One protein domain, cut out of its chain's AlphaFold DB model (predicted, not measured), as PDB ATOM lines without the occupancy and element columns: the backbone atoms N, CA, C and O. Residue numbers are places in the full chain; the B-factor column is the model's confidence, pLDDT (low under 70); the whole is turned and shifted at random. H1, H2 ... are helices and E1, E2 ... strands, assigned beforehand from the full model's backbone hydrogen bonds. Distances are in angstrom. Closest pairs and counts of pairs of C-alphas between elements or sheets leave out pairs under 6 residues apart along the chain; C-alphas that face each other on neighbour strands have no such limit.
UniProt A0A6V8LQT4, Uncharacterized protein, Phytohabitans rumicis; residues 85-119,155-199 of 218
ATOM      1  N   THR A  85      85.879 -12.911   0.036       36.31
ATOM      2  CA  THR A  85      85.936 -11.631   0.745       36.31
ATOM      3  C   THR A  85      87.365 -11.112   0.650       36.31
ATOM      4  O   THR A  85      88.273 -11.674   1.265       36.31
ATOM      5  N   ARG A  86      87.585 -10.071  -0.155       37.53
ATOM      6  CA  ARG A  86      88.846  -9.329  -0.164       37.53
ATOM      7  C   ARG A  86      88.804  -8.322   0.983       37.53
ATOM      8  O   ARG A  86      88.011  -7.390   0.960       37.53
ATOM      9  N   THR A  87      89.631  -8.544   1.999       36.03
ATOM     10  CA  THR A  87      89.759  -7.644   3.148       36.03
ATOM     11  C   THR A  87      90.723  -6.520   2.789       36.03
ATOM     12  O   THR A  87      91.911  -6.608   3.078       36.03
ATOM     13  N   GLU A  88      90.229  -5.471   2.141       39.00
ATOM     14  CA  GLU A  88      90.965  -4.207   2.078       39.00
ATOM     15  C   GLU A  88      90.753  -3.482   3.417       39.00
ATOM     16  O   GLU A  88      89.627  -3.136   3.793       39.00
ATOM     17  N   THR A  89      91.825  -3.326   4.193       36.81
ATOM     18  CA  THR A  89      91.827  -2.470   5.381       36.81
ATOM     19  C   THR A  89      91.972  -1.034   4.912       36.81
ATOM     20  O   THR A  89      93.070  -0.609   4.567       36.81
ATOM     21  N   PHE A  90      90.863  -0.307   4.875       43.62
ATOM     22  CA  PHE A  90      90.887   1.116   4.575       43.62
ATOM     23  C   PHE A  90      91.207   1.923   5.830       43.62
ATOM     24  O   PHE A  90      90.618   1.698   6.895       43.62
ATOM     25  N   ASP A  91      92.135   2.864   5.679       38.16
ATOM     26  CA  ASP A  91      92.429   3.863   6.690       38.16
ATOM     27  C   ASP A  91      91.206   4.755   6.925       38.16
ATOM     28  O   ASP A  91      90.467   5.143   6.020       38.16
ATOM     29  N   VAL A  92      90.997   5.059   8.202       44.56
ATOM     30  CA  VAL A  92      89.800   5.688   8.777       44.56
ATOM     31  C   VAL A  92      89.513   7.090   8.200       44.56
ATOM     32  O   VAL A  92      88.415   7.606   8.384       44.56
ATOM     33  N   GLU A  93      90.457   7.687   7.468       46.00
ATOM     34  CA  GLU A  93      90.333   9.017   6.856       46.00
ATOM     35  C   GLU A  93      89.527   9.063   5.551       46.00
ATOM     36  O   GLU A  93      89.011  10.127   5.209       46.00
ATOM     37  N   GLU A  94      89.362   7.955   4.818       50.88
ATOM     38  CA  GLU A  94      88.676   8.004   3.512       50.88
ATOM     39  C   GLU A  94      87.150   8.193   3.649       50.88
ATOM     40  O   GLU A  94      86.459   8.686   2.754       50.88
ATOM     41  N   LEU A  95      86.617   7.878   4.829       56.00
ATOM     42  CA  LEU A  95      85.252   8.178   5.240       56.00
ATOM     43  C   LEU A  95      85.267   9.506   6.009       56.00
ATOM     44  O   LEU A  95      85.295   9.505   7.237       56.00
ATOM     45  N   GLY A  96      85.280  10.627   5.281       55.81
ATOM     46  CA  GLY A  96      85.370  11.987   5.838       55.81
ATOM     47  C   GLY A  96      84.388  12.305   6.981       55.81
ATOM     48  O   GLY A  96      83.454  11.557   7.257       55.81
ATOM     49  N   GLU A  97      84.590  13.435   7.667       60.69
ATOM     50  CA  GLU A  97      83.879  13.764   8.912       60.69
ATOM     51  C   GLU A  97      82.344  13.604   8.828       60.69
ATOM     52  O   GLU A  97      81.711  14.014   7.848       60.69
ATOM     53  N   PRO A  98      81.703  13.037   9.869       58.62
ATOM     54  CA  PRO A  98      80.268  12.810   9.859       58.62
ATOM     55  C   PRO A  98      79.521  14.147   9.848       58.62
ATOM     56  O   PRO A  98      79.523  14.897  10.825       58.62
ATOM     57  N   MET A  99      78.798  14.423   8.764       58.31
ATOM     58  CA  MET A  99      77.850  15.533   8.739       58.31
ATOM     59  C   MET A  99      76.705  15.238   9.718       58.31
ATOM     60  O   MET A  99      76.054  14.197   9.636       58.31
ATOM     61  N   VAL A 100      76.426  16.170  10.636       52.62
ATOM     62  CA  VAL A 100      75.467  16.015  11.756       52.62
ATOM     63  C   VAL A 100      74.051  15.593  11.309       52.62
ATOM     64  O   VAL A 100      73.316  14.990  12.091       52.62
ATOM     65  N   ALA A 101      73.676  15.844  10.049       61.50
ATOM     66  CA  ALA A 101      72.378  15.478   9.473       61.50
ATOM     67  C   ALA A 101      72.346  14.129   8.718       61.50
ATOM     68  O   ALA A 101      71.273  13.700   8.304       61.50
ATOM     69  N   ALA A 102      73.477  13.440   8.538       75.00
ATOM     70  CA  ALA A 102      73.560  12.267   7.659       75.00
ATOM     71  C   ALA A 102      72.907  10.990   8.225       75.00
ATOM     72  O   ALA A 102      72.685  10.036   7.480       75.00
ATOM     73  N   LEU A 103      72.577  10.964   9.524       84.88
ATOM     74  CA  LEU A 103      71.891   9.843  10.171       84.88
ATOM     75  C   LEU A 103      70.666  10.321  10.969       84.88
ATOM     76  O   LEU A 103      70.762  10.589  12.177       84.88
ATOM     77  N   PRO A 104      69.494  10.412  10.317       84.62
ATOM     78  CA  PRO A 104      68.237  10.691  10.993       84.62
ATOM     79  C   PRO A 104      67.984   9.697  12.135       84.62
ATOM     80  O   PRO A 104      68.248   8.503  12.030       84.62
ATOM     81  N   GLY A 105      67.463  10.182  13.265       86.38
ATOM     82  CA  GLY A 105      67.096   9.308  14.386       86.38
ATOM     83  C   GLY A 105      68.267   8.753  15.208       86.38
ATOM     84  O   GLY A 105      68.060   7.818  15.987       86.38
ATOM     85  N   SER A 106      69.462   9.343  15.125       87.06
ATOM     86  CA  SER A 106      70.649   8.968  15.917       87.06
ATOM     87  C   SER A 106      70.362   8.742  17.412       87.06
ATOM     88  O   SER A 106      70.804   7.751  17.996       87.06
ATOM     89  N   GLN A 107      69.544   9.589  18.048       89.25
ATOM     90  CA  GLN A 107      69.156   9.399  19.452       89.25
ATOM     91  C   GLN A 107      68.324   8.131  19.688       89.25
ATOM     92  O   GLN A 107      68.496   7.466  20.712       89.25
ATOM     93  N   ARG A 108      67.418   7.784  18.764       93.38
ATOM     94  CA  ARG A 108      66.597   6.564  18.854       93.38
ATOM     95  C   ARG A 108      67.474   5.326  18.703       93.38
ATOM     96  O   ARG A 108      67.362   4.422  19.527       93.38
ATOM     97  N   ILE A 109      68.398   5.337  17.742       91.88
ATOM     98  CA  ILE A 109      69.407   4.282  17.558       91.88
ATOM     99  C   ILE A 109      70.245   4.142  18.836       91.88
ATOM    100  O   ILE A 109      70.364   3.057  19.400       91.88
ATOM    101  N   GLY A 110      70.731   5.256  19.388       91.25
ATOM    102  CA  GLY A 110      71.467   5.251  20.648       91.25
ATOM    103  C   GLY A 110      70.657   4.690  21.827       91.25
ATOM    104  O   GLY A 110      71.202   3.990  22.679       91.25
ATOM    105  N   ARG A 111      69.349   4.938  21.905       93.50
ATOM    106  CA  ARG A 111      68.505   4.311  22.937       93.50
ATOM    107  C   ARG A 111      68.369   2.804  22.714       93.50
ATOM    108  O   ARG A 111      68.514   2.060  23.681       93.50
ATOM    109  N   ALA A 112      68.172   2.370  21.471       93.56
ATOM    110  CA  ALA A 112      68.065   0.957  21.107       93.56
ATOM    111  C   ALA A 112      69.347   0.162  21.407       93.56
ATOM    112  O   ALA A 112      69.273  -1.017  21.730       93.56
ATOM    113  N   LEU A 113      70.516   0.811  21.386       93.19
ATOM    114  CA  LEU A 113      71.800   0.178  21.702       93.19
ATOM    115  C   LEU A 113      72.104   0.065  23.209       93.19
ATOM    116  O   LEU A 113      73.096  -0.556  23.592       93.19
ATOM    117  N   ARG A 114      71.295   0.664  24.097       90.94
ATOM    118  CA  ARG A 114      71.534   0.616  25.556       90.94
ATOM    119  C   ARG A 114      71.657  -0.803  26.132       90.94
ATOM    120  O   ARG A 114      72.571  -0.987  26.935       90.94
ATOM    121  N   PRO A 115      70.833  -1.796  25.743       90.62
ATOM    122  CA  PRO A 115      70.945  -3.160  26.264       90.62
ATOM    123  C   PRO A 115      72.318  -3.802  26.018       90.62
ATOM    124  O   PRO A 115      72.751  -4.653  26.790       90.62
ATOM    125  N   PHE A 116      73.052  -3.361  24.991       91.00
ATOM    126  CA  PHE A 116      74.371  -3.903  24.667       91.00
ATOM    127  C   PHE A 116      75.501  -3.358  25.551       91.00
ATOM    128  O   PHE A 116      76.589  -3.921  25.538       91.00
ATOM    129  N   LYS A 117      75.261  -2.338  26.390       88.56
ATOM    130  CA  LYS A 117      76.276  -1.702  27.259       88.56
ATOM    131  C   LYS A 117      76.749  -2.553  28.448       88.56
ATOM    132  O   LYS A 117      77.380  -2.020  29.363       88.56
ATOM    133  N   ARG A 118      76.497  -3.859  28.470       89.94
ATOM    134  CA  ARG A 118      76.904  -4.737  29.574       89.94
ATOM    135  C   ARG A 118      78.432  -4.843  29.682       89.94
ATOM    136  O   ARG A 118      79.128  -4.962  28.671       89.94
ATOM    137  N   ARG A 119      78.945  -4.798  30.916       89.19
ATOM    138  CA  ARG A 119      80.347  -5.102  31.245       89.19
ATOM    139  C   ARG A 119      80.428  -6.492  31.866       89.19
ATOM    140  O   ARG A 119      79.537  -6.864  32.625       89.19
ATOM    141  N   LEU A 155      80.622  -7.484  23.960       91.50
ATOM    142  CA  LEU A 155      80.449  -7.673  22.512       91.50
ATOM    143  C   LEU A 155      81.442  -6.847  21.702       91.50
ATOM    144  O   LEU A 155      81.733  -5.708  22.055       91.50
ATOM    145  N   SER A 156      81.866  -7.389  20.564       91.50
ATOM    146  CA  SER A 156      82.545  -6.661  19.488       91.50
ATOM    147  C   SER A 156      81.634  -6.613  18.265       91.50
ATOM    148  O   SER A 156      80.873  -7.551  18.034       91.50
ATOM    149  N   LEU A 157      81.704  -5.532  17.492       94.50
ATOM    150  CA  LEU A 157      80.893  -5.335  16.294       94.50
ATOM    151  C   LEU A 157      81.775  -5.313  15.047       94.50
ATOM    152  O   LEU A 157      82.827  -4.673  15.033       94.50
ATOM    153  N   VAL A 158      81.306  -5.968  13.991       95.12
ATOM    154  CA  VAL A 158      81.883  -5.881  12.651       95.12
ATOM    155  C   VAL A 158      80.828  -5.303  11.715       95.12
ATOM    156  O   VAL A 158      79.734  -5.848  11.606       95.12
ATOM    157  N   LEU A 159      81.156  -4.190  11.066       93.69
ATOM    158  CA  LEU A 159      80.341  -3.544  10.047       93.69
ATOM    159  C   LEU A 159      80.921  -3.888   8.674       93.69
ATOM    160  O   LEU A 159      82.028  -3.466   8.357       93.69
ATOM    161  N   VAL A 160      80.189  -4.654   7.872       93.69
ATOM    162  CA  VAL A 160      80.575  -4.951   6.487       93.69
ATOM    163  C   VAL A 160      79.728  -4.077   5.571       93.69
ATOM    164  O   VAL A 160      78.502  -4.136   5.623       93.69
ATOM    165  N   LEU A 161      80.381  -3.234   4.785       90.81
ATOM    166  CA  LEU A 161      79.762  -2.304   3.850       90.81
ATOM    167  C   LEU A 161      79.970  -2.814   2.428       90.81
ATOM    168  O   LEU A 161      81.034  -3.334   2.126       90.81
ATOM    169  N   ASP A 162      78.989  -2.654   1.547       88.12
ATOM    170  CA  ASP A 162      79.212  -2.847   0.112       88.12
ATOM    171  C   ASP A 162      80.262  -1.838  -0.408       88.12
ATOM    172  O   ASP A 162      80.313  -0.688   0.032       88.12
ATOM    173  N   GLY A 163      81.142  -2.282  -1.298       87.50
ATOM    174  CA  GLY A 163      82.141  -1.464  -1.981       87.50
ATOM    175  C   GLY A 163      81.688  -0.980  -3.362       87.50
ATOM    176  O   GLY A 163      82.451  -0.292  -4.037       87.50
ATOM    177  N   SER A 164      80.476  -1.330  -3.808       87.19
ATOM    178  CA  SER A 164      79.962  -0.947  -5.127       87.19
ATOM    179  C   SER A 164      79.790   0.578  -5.298       87.19
ATOM    180  O   SER A 164      79.603   1.310  -4.319       87.19
ATOM    181  N   PRO A 165      79.792   1.104  -6.542       85.31
ATOM    182  CA  PRO A 165      79.567   2.530  -6.801       85.31
ATOM    183  C   PRO A 165      78.245   3.072  -6.237       85.31
ATOM    184  O   PRO A 165      78.174   4.236  -5.842       85.31
ATOM    185  N   SER A 166      77.212   2.230  -6.128       85.94
ATOM    186  CA  SER A 166      75.912   2.593  -5.546       85.94
ATOM    187  C   SER A 166      76.009   3.034  -4.081       85.94
ATOM    188  O   SER A 166      75.151   3.780  -3.606       85.94
ATOM    189  N   MET A 167      77.075   2.658  -3.365       89.81
ATOM    190  CA  MET A 167      77.312   3.129  -2.001       89.81
ATOM    191  C   MET A 167      77.693   4.606  -1.910       89.81
ATOM    192  O   MET A 167      77.632   5.157  -0.815       89.81
ATOM    193  N   ALA A 168      78.016   5.291  -3.015       87.69
ATOM    194  CA  ALA A 168      78.389   6.708  -2.994       87.69
ATOM    195  C   ALA A 168      77.350   7.602  -2.286       87.69
ATOM    196  O   ALA A 168      77.728   8.457  -1.487       87.69
ATOM    197  N   VAL A 169      76.052   7.358  -2.509       90.06
ATOM    198  CA  VAL A 169      74.958   8.117  -1.869       90.06
ATOM    199  C   VAL A 169      74.805   7.760  -0.381       90.06
ATOM    200  O   VAL A 169      74.396   8.594   0.422       90.06
ATOM    201  N   TRP A 170      75.179   6.539   0.010       88.94
ATOM    202  CA  TRP A 170      75.030   6.013   1.373       88.94
ATOM    203  C   TRP A 170      76.260   6.210   2.260       88.94
ATOM    204  O   TRP A 170      76.141   6.121   3.485       88.94
ATOM    205  N   ARG A 171      77.428   6.506   1.672       87.75
ATOM    206  CA  ARG A 171      78.688   6.747   2.392       87.75
ATOM    207  C   ARG A 171      78.508   7.710   3.569       87.75
ATOM    208  O   ARG A 171      78.859   7.306   4.675       87.75
ATOM    209  N   PRO A 172      77.887   8.901   3.424       88.19
ATOM    210  CA  PRO A 172      77.721   9.817   4.554       88.19
ATOM    211  C   PRO A 172      76.934   9.202   5.720       88.19
ATOM    212  O   PRO A 172      77.304   9.364   6.885       88.19
ATOM    213  N   THR A 173      75.864   8.459   5.422       91.25
ATOM    214  CA  THR A 173      75.029   7.797   6.434       91.25
ATOM    215  C   THR A 173      75.771   6.652   7.117       91.25
ATOM    216  O   THR A 173      75.703   6.531   8.341       91.25
ATOM    217  N   MET A 174      76.508   5.834   6.361       91.50
ATOM    218  CA  MET A 174      77.311   4.743   6.923       91.50
ATOM    219  C   MET A 174      78.451   5.277   7.794       91.50
ATOM    220  O   MET A 174      78.677   4.749   8.885       91.50
ATOM    221  N   THR A 175      79.099   6.374   7.392       90.31
ATOM    222  CA  THR A 175      80.105   7.058   8.213       90.31
ATOM    223  C   THR A 175      79.504   7.591   9.510       90.31
ATOM    224  O   THR A 175      80.042   7.353  10.592       90.31
ATOM    225  N   ALA A 176      78.343   8.248   9.438       90.38
ATOM    226  CA  ALA A 176      77.645   8.736  10.623       90.38
ATOM    227  C   ALA A 176      77.192   7.594  11.554       90.38
ATOM    228  O   ALA A 176      77.271   7.728  12.778       90.38
ATOM    229  N   LEU A 177      76.765   6.452  11.002       92.38
ATOM    230  CA  LEU A 177      76.422   5.257  11.775       92.38
ATOM    231  C   LEU A 177      77.650   4.663  12.469       92.38
ATOM    232  O   LEU A 177      77.595   4.403  13.671       92.38
ATOM    233  N   ARG A 178      78.759   4.489  11.745       91.44
ATOM    234  CA  ARG A 178      80.038   4.023  12.298       91.44
ATOM    235  C   ARG A 178      80.478   4.915  13.458       91.44
ATOM    236  O   ARG A 178      80.701   4.414  14.558       91.44
ATOM    237  N   PHE A 179      80.494   6.230  13.245       90.75
ATOM    238  CA  PHE A 179      80.860   7.203  14.272       90.75
ATOM    239  C   PHE A 179      79.947   7.126  15.504       90.75
ATOM    240  O   PHE A 179      80.412   7.163  16.648       90.75
ATOM    241  N   LEU A 180      78.634   6.970  15.294       92.62
ATOM    242  CA  LEU A 180      77.685   6.759  16.384       92.62
ATOM    243  C   LEU A 180      78.030   5.497  17.177       92.62
ATOM    244  O   LEU A 180      78.065   5.556  18.404       92.62
ATOM    245  N   LEU A 181      78.278   4.373  16.503       92.88
ATOM    246  CA  LEU A 181      78.570   3.084  17.136       92.88
ATOM    247  C   LEU A 181      79.863   3.130  17.959       92.88
ATOM    248  O   LEU A 181      79.878   2.637  19.090       92.88
ATOM    249  N   GLU A 182      80.906   3.770  17.432       90.88
ATOM    250  CA  GLU A 182      82.184   3.967  18.123       90.88
ATOM    251  C   GLU A 182      82.023   4.821  19.382       90.88
ATOM    252  O   GLU A 182      82.457   4.434  20.469       90.88
ATOM    253  N   ARG A 183      81.325   5.958  19.273       89.25
ATOM    254  CA  ARG A 183      81.148   6.880  20.402       89.25
ATOM    255  C   ARG A 183      80.127   6.392  21.426       89.25
ATOM    256  O   ARG A 183      80.157   6.809  22.585       89.25
ATOM    257  N   HIS A 184      79.202   5.520  21.031       89.69
ATOM    258  CA  HIS A 184      78.154   5.032  21.926       89.69
ATOM    259  C   HIS A 184      78.719   4.208  23.086       89.69
ATOM    260  O   HIS A 184      78.173   4.262  24.195       89.69
ATOM    261  N   GLY A 185      79.818   3.482  22.856       87.62
ATOM    262  CA  GLY A 185      80.506   2.685  23.872       87.62
ATOM    263  C   GLY A 185      79.754   1.419  24.289       87.62
ATOM    264  O   GLY A 185      79.978   0.917  25.392       87.62
ATOM    265  N   ALA A 186      78.831   0.928  23.457       91.06
ATOM    266  CA  ALA A 186      78.159  -0.360  23.650       91.06
ATOM    267  C   ALA A 186      79.084  -1.558  23.392       91.06
ATOM    268  O   ALA A 186      78.969  -2.575  24.071       91.06
ATOM    269  N   PHE A 187      80.017  -1.418  22.455       93.12
ATOM    270  CA  PHE A 187      80.893  -2.495  22.006       93.12
ATOM    271  C   PHE A 187      82.318  -2.294  22.526       93.12
ATOM    272  O   PHE A 187      82.748  -1.169  22.771       93.12
ATOM    273  N   ARG A 188      83.049  -3.397  22.701       89.81
ATOM    274  CA  ARG A 188      84.480  -3.427  23.028       89.81
ATOM    275  C   ARG A 188      85.301  -2.866  21.878       89.81
ATOM    276  O   ARG A 188      86.229  -2.102  22.100       89.81
ATOM    277  N   SER A 189      84.954  -3.271  20.663       90.25
ATOM    278  CA  SER A 189      85.558  -2.788  19.428       90.25
ATOM    279  C   SER A 189      84.505  -2.725  18.329       90.25
ATOM    280  O   SER A 189      83.546  -3.502  18.341       90.25
ATOM    281  N   VAL A 190      84.692  -1.795  17.398       92.94
ATOM    282  CA  VAL A 190      83.917  -1.680  16.165       92.94
ATOM    283  C   VAL A 190      84.920  -1.752  15.023       92.94
ATOM    284  O   VAL A 190      85.836  -0.939  14.961       92.94
ATOM    285  N   ARG A 191      84.795  -2.759  14.160       92.44
ATOM    286  CA  ARG A 191      85.638  -2.929  12.969       92.44
ATOM    287  C   ARG A 191      84.791  -2.716  11.727       92.44
ATOM    288  O   ARG A 191      83.603  -3.032  11.746       92.44
ATOM    289  N   THR A 192      85.378  -2.183  10.665       90.69
ATOM    290  CA  THR A 192      84.678  -1.945   9.397       90.69
ATOM    291  C   THR A 192      85.428  -2.625   8.266       90.69
ATOM    292  O   THR A 192      86.652  -2.546   8.219       90.69
ATOM    293  N   PHE A 193      84.696  -3.289   7.378       90.06
ATOM    294  CA  PHE A 193      85.220  -3.905   6.166       90.06
ATOM    295  C   PHE A 193      84.379  -3.474   4.973       90.06
ATOM    296  O   PHE A 193      83.169  -3.291   5.110       90.06
ATOM    297  N   LEU A 194      85.015  -3.337   3.816       88.19
ATOM    298  CA  LEU A 194      84.338  -3.115   2.547       88.19
ATOM    299  C   LEU A 194      84.307  -4.422   1.757       88.19
ATOM    300  O   LEU A 194      85.297  -5.146   1.684       88.19
ATOM    301  N   LEU A 195      83.154  -4.727   1.182       89.12
ATOM    302  CA  LEU A 195      82.961  -5.821   0.256       89.12
ATOM    303  C   LEU A 195      83.248  -5.291  -1.142       89.12
ATOM    304  O   LEU A 195      82.372  -4.745  -1.806       89.12
ATOM    305  N   SER A 196      84.487  -5.439  -1.589       78.50
ATOM    306  CA  SER A 196      84.818  -5.147  -2.979       78.50
ATOM    307  C   SER A 196      84.251  -6.253  -3.872       78.50
ATOM    308  O   SER A 196      84.455  -7.434  -3.560       78.50
ATOM    309  N   PRO A 197      83.575  -5.918  -4.988       69.31
ATOM    310  CA  PRO A 197      83.354  -6.879  -6.056       69.31
ATOM    311  C   PRO A 197      84.715  -7.477  -6.413       69.31
ATOM    312  O   PRO A 197      85.661  -6.742  -6.691       69.31
ATOM    313  N   GLY A 198      84.863  -8.793  -6.278       64.00
ATOM    314  CA  GLY A 198      86.140  -9.433  -6.556       64.00
ATOM    315  C   GLY A 198      86.485  -9.250  -8.029       64.00
ATOM    316  O   GLY A 198      85.800  -9.819  -8.876       64.00
ATOM    317  N   ASP A 199      87.546  -8.499  -8.331       52.56
ATOM    318  CA  ASP A 199      88.174  -8.562  -9.649       52.56
ATOM    319  C   ASP A 199      88.632 -10.006  -9.861       52.56
ATOM    320  O   ASP A 199      89.444 -10.550  -9.107       52.56
TER     321      ASP A 199
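What this domain is: This is residues 85 to 119 and 155 to 199 of the 218 residues of an uncharacterized protein of Phytohabitans rumicis (UniProt A0A6V8LQT4). Helix H3 covers one face of a two-stranded parallel ribbon, E1 and E2, with short H2 and H1 at H3's opposite ends. Residues 85 to 105 wind round the outside. The 80 printed residues, under half in named elements, hold H1, E1, H2, H3, E2: class mixed, compact, radius of gyration of the C-alphas 13.4 A, spans 41 by 28 by 19 A.

How they stand to each other: E1, residues 157 to 162, and E2, residues 190 to 195, are parallel; N 159 and O 191, 2.8 A apart, are within hydrogen-bond range. H2, residues 165 to 169, and H3, residues 171 to 184, come between them in a strand-helix-strand unit. H3 only just touches H1, residues 106 to 112, with 3 pairs of C-alphas within 8 A, the closest Gly 110 and His 184. H1 and H3 have every O i to N i+4 pair within range; H2 has 0 of 1, and 1 of 2 O i to N i+3.

Where its parts are: H3 measures 19.6 A. H1 begins at C-alpha (70.649, 8.968, 15.917); E2 ends at (82.961, -5.821, 0.256).

The domain as a whole: Across the cut, C-alphas 119 and 155 are 9.1 A apart. Residues 85 to 101 and 197 to 199 have pLDDT under 70.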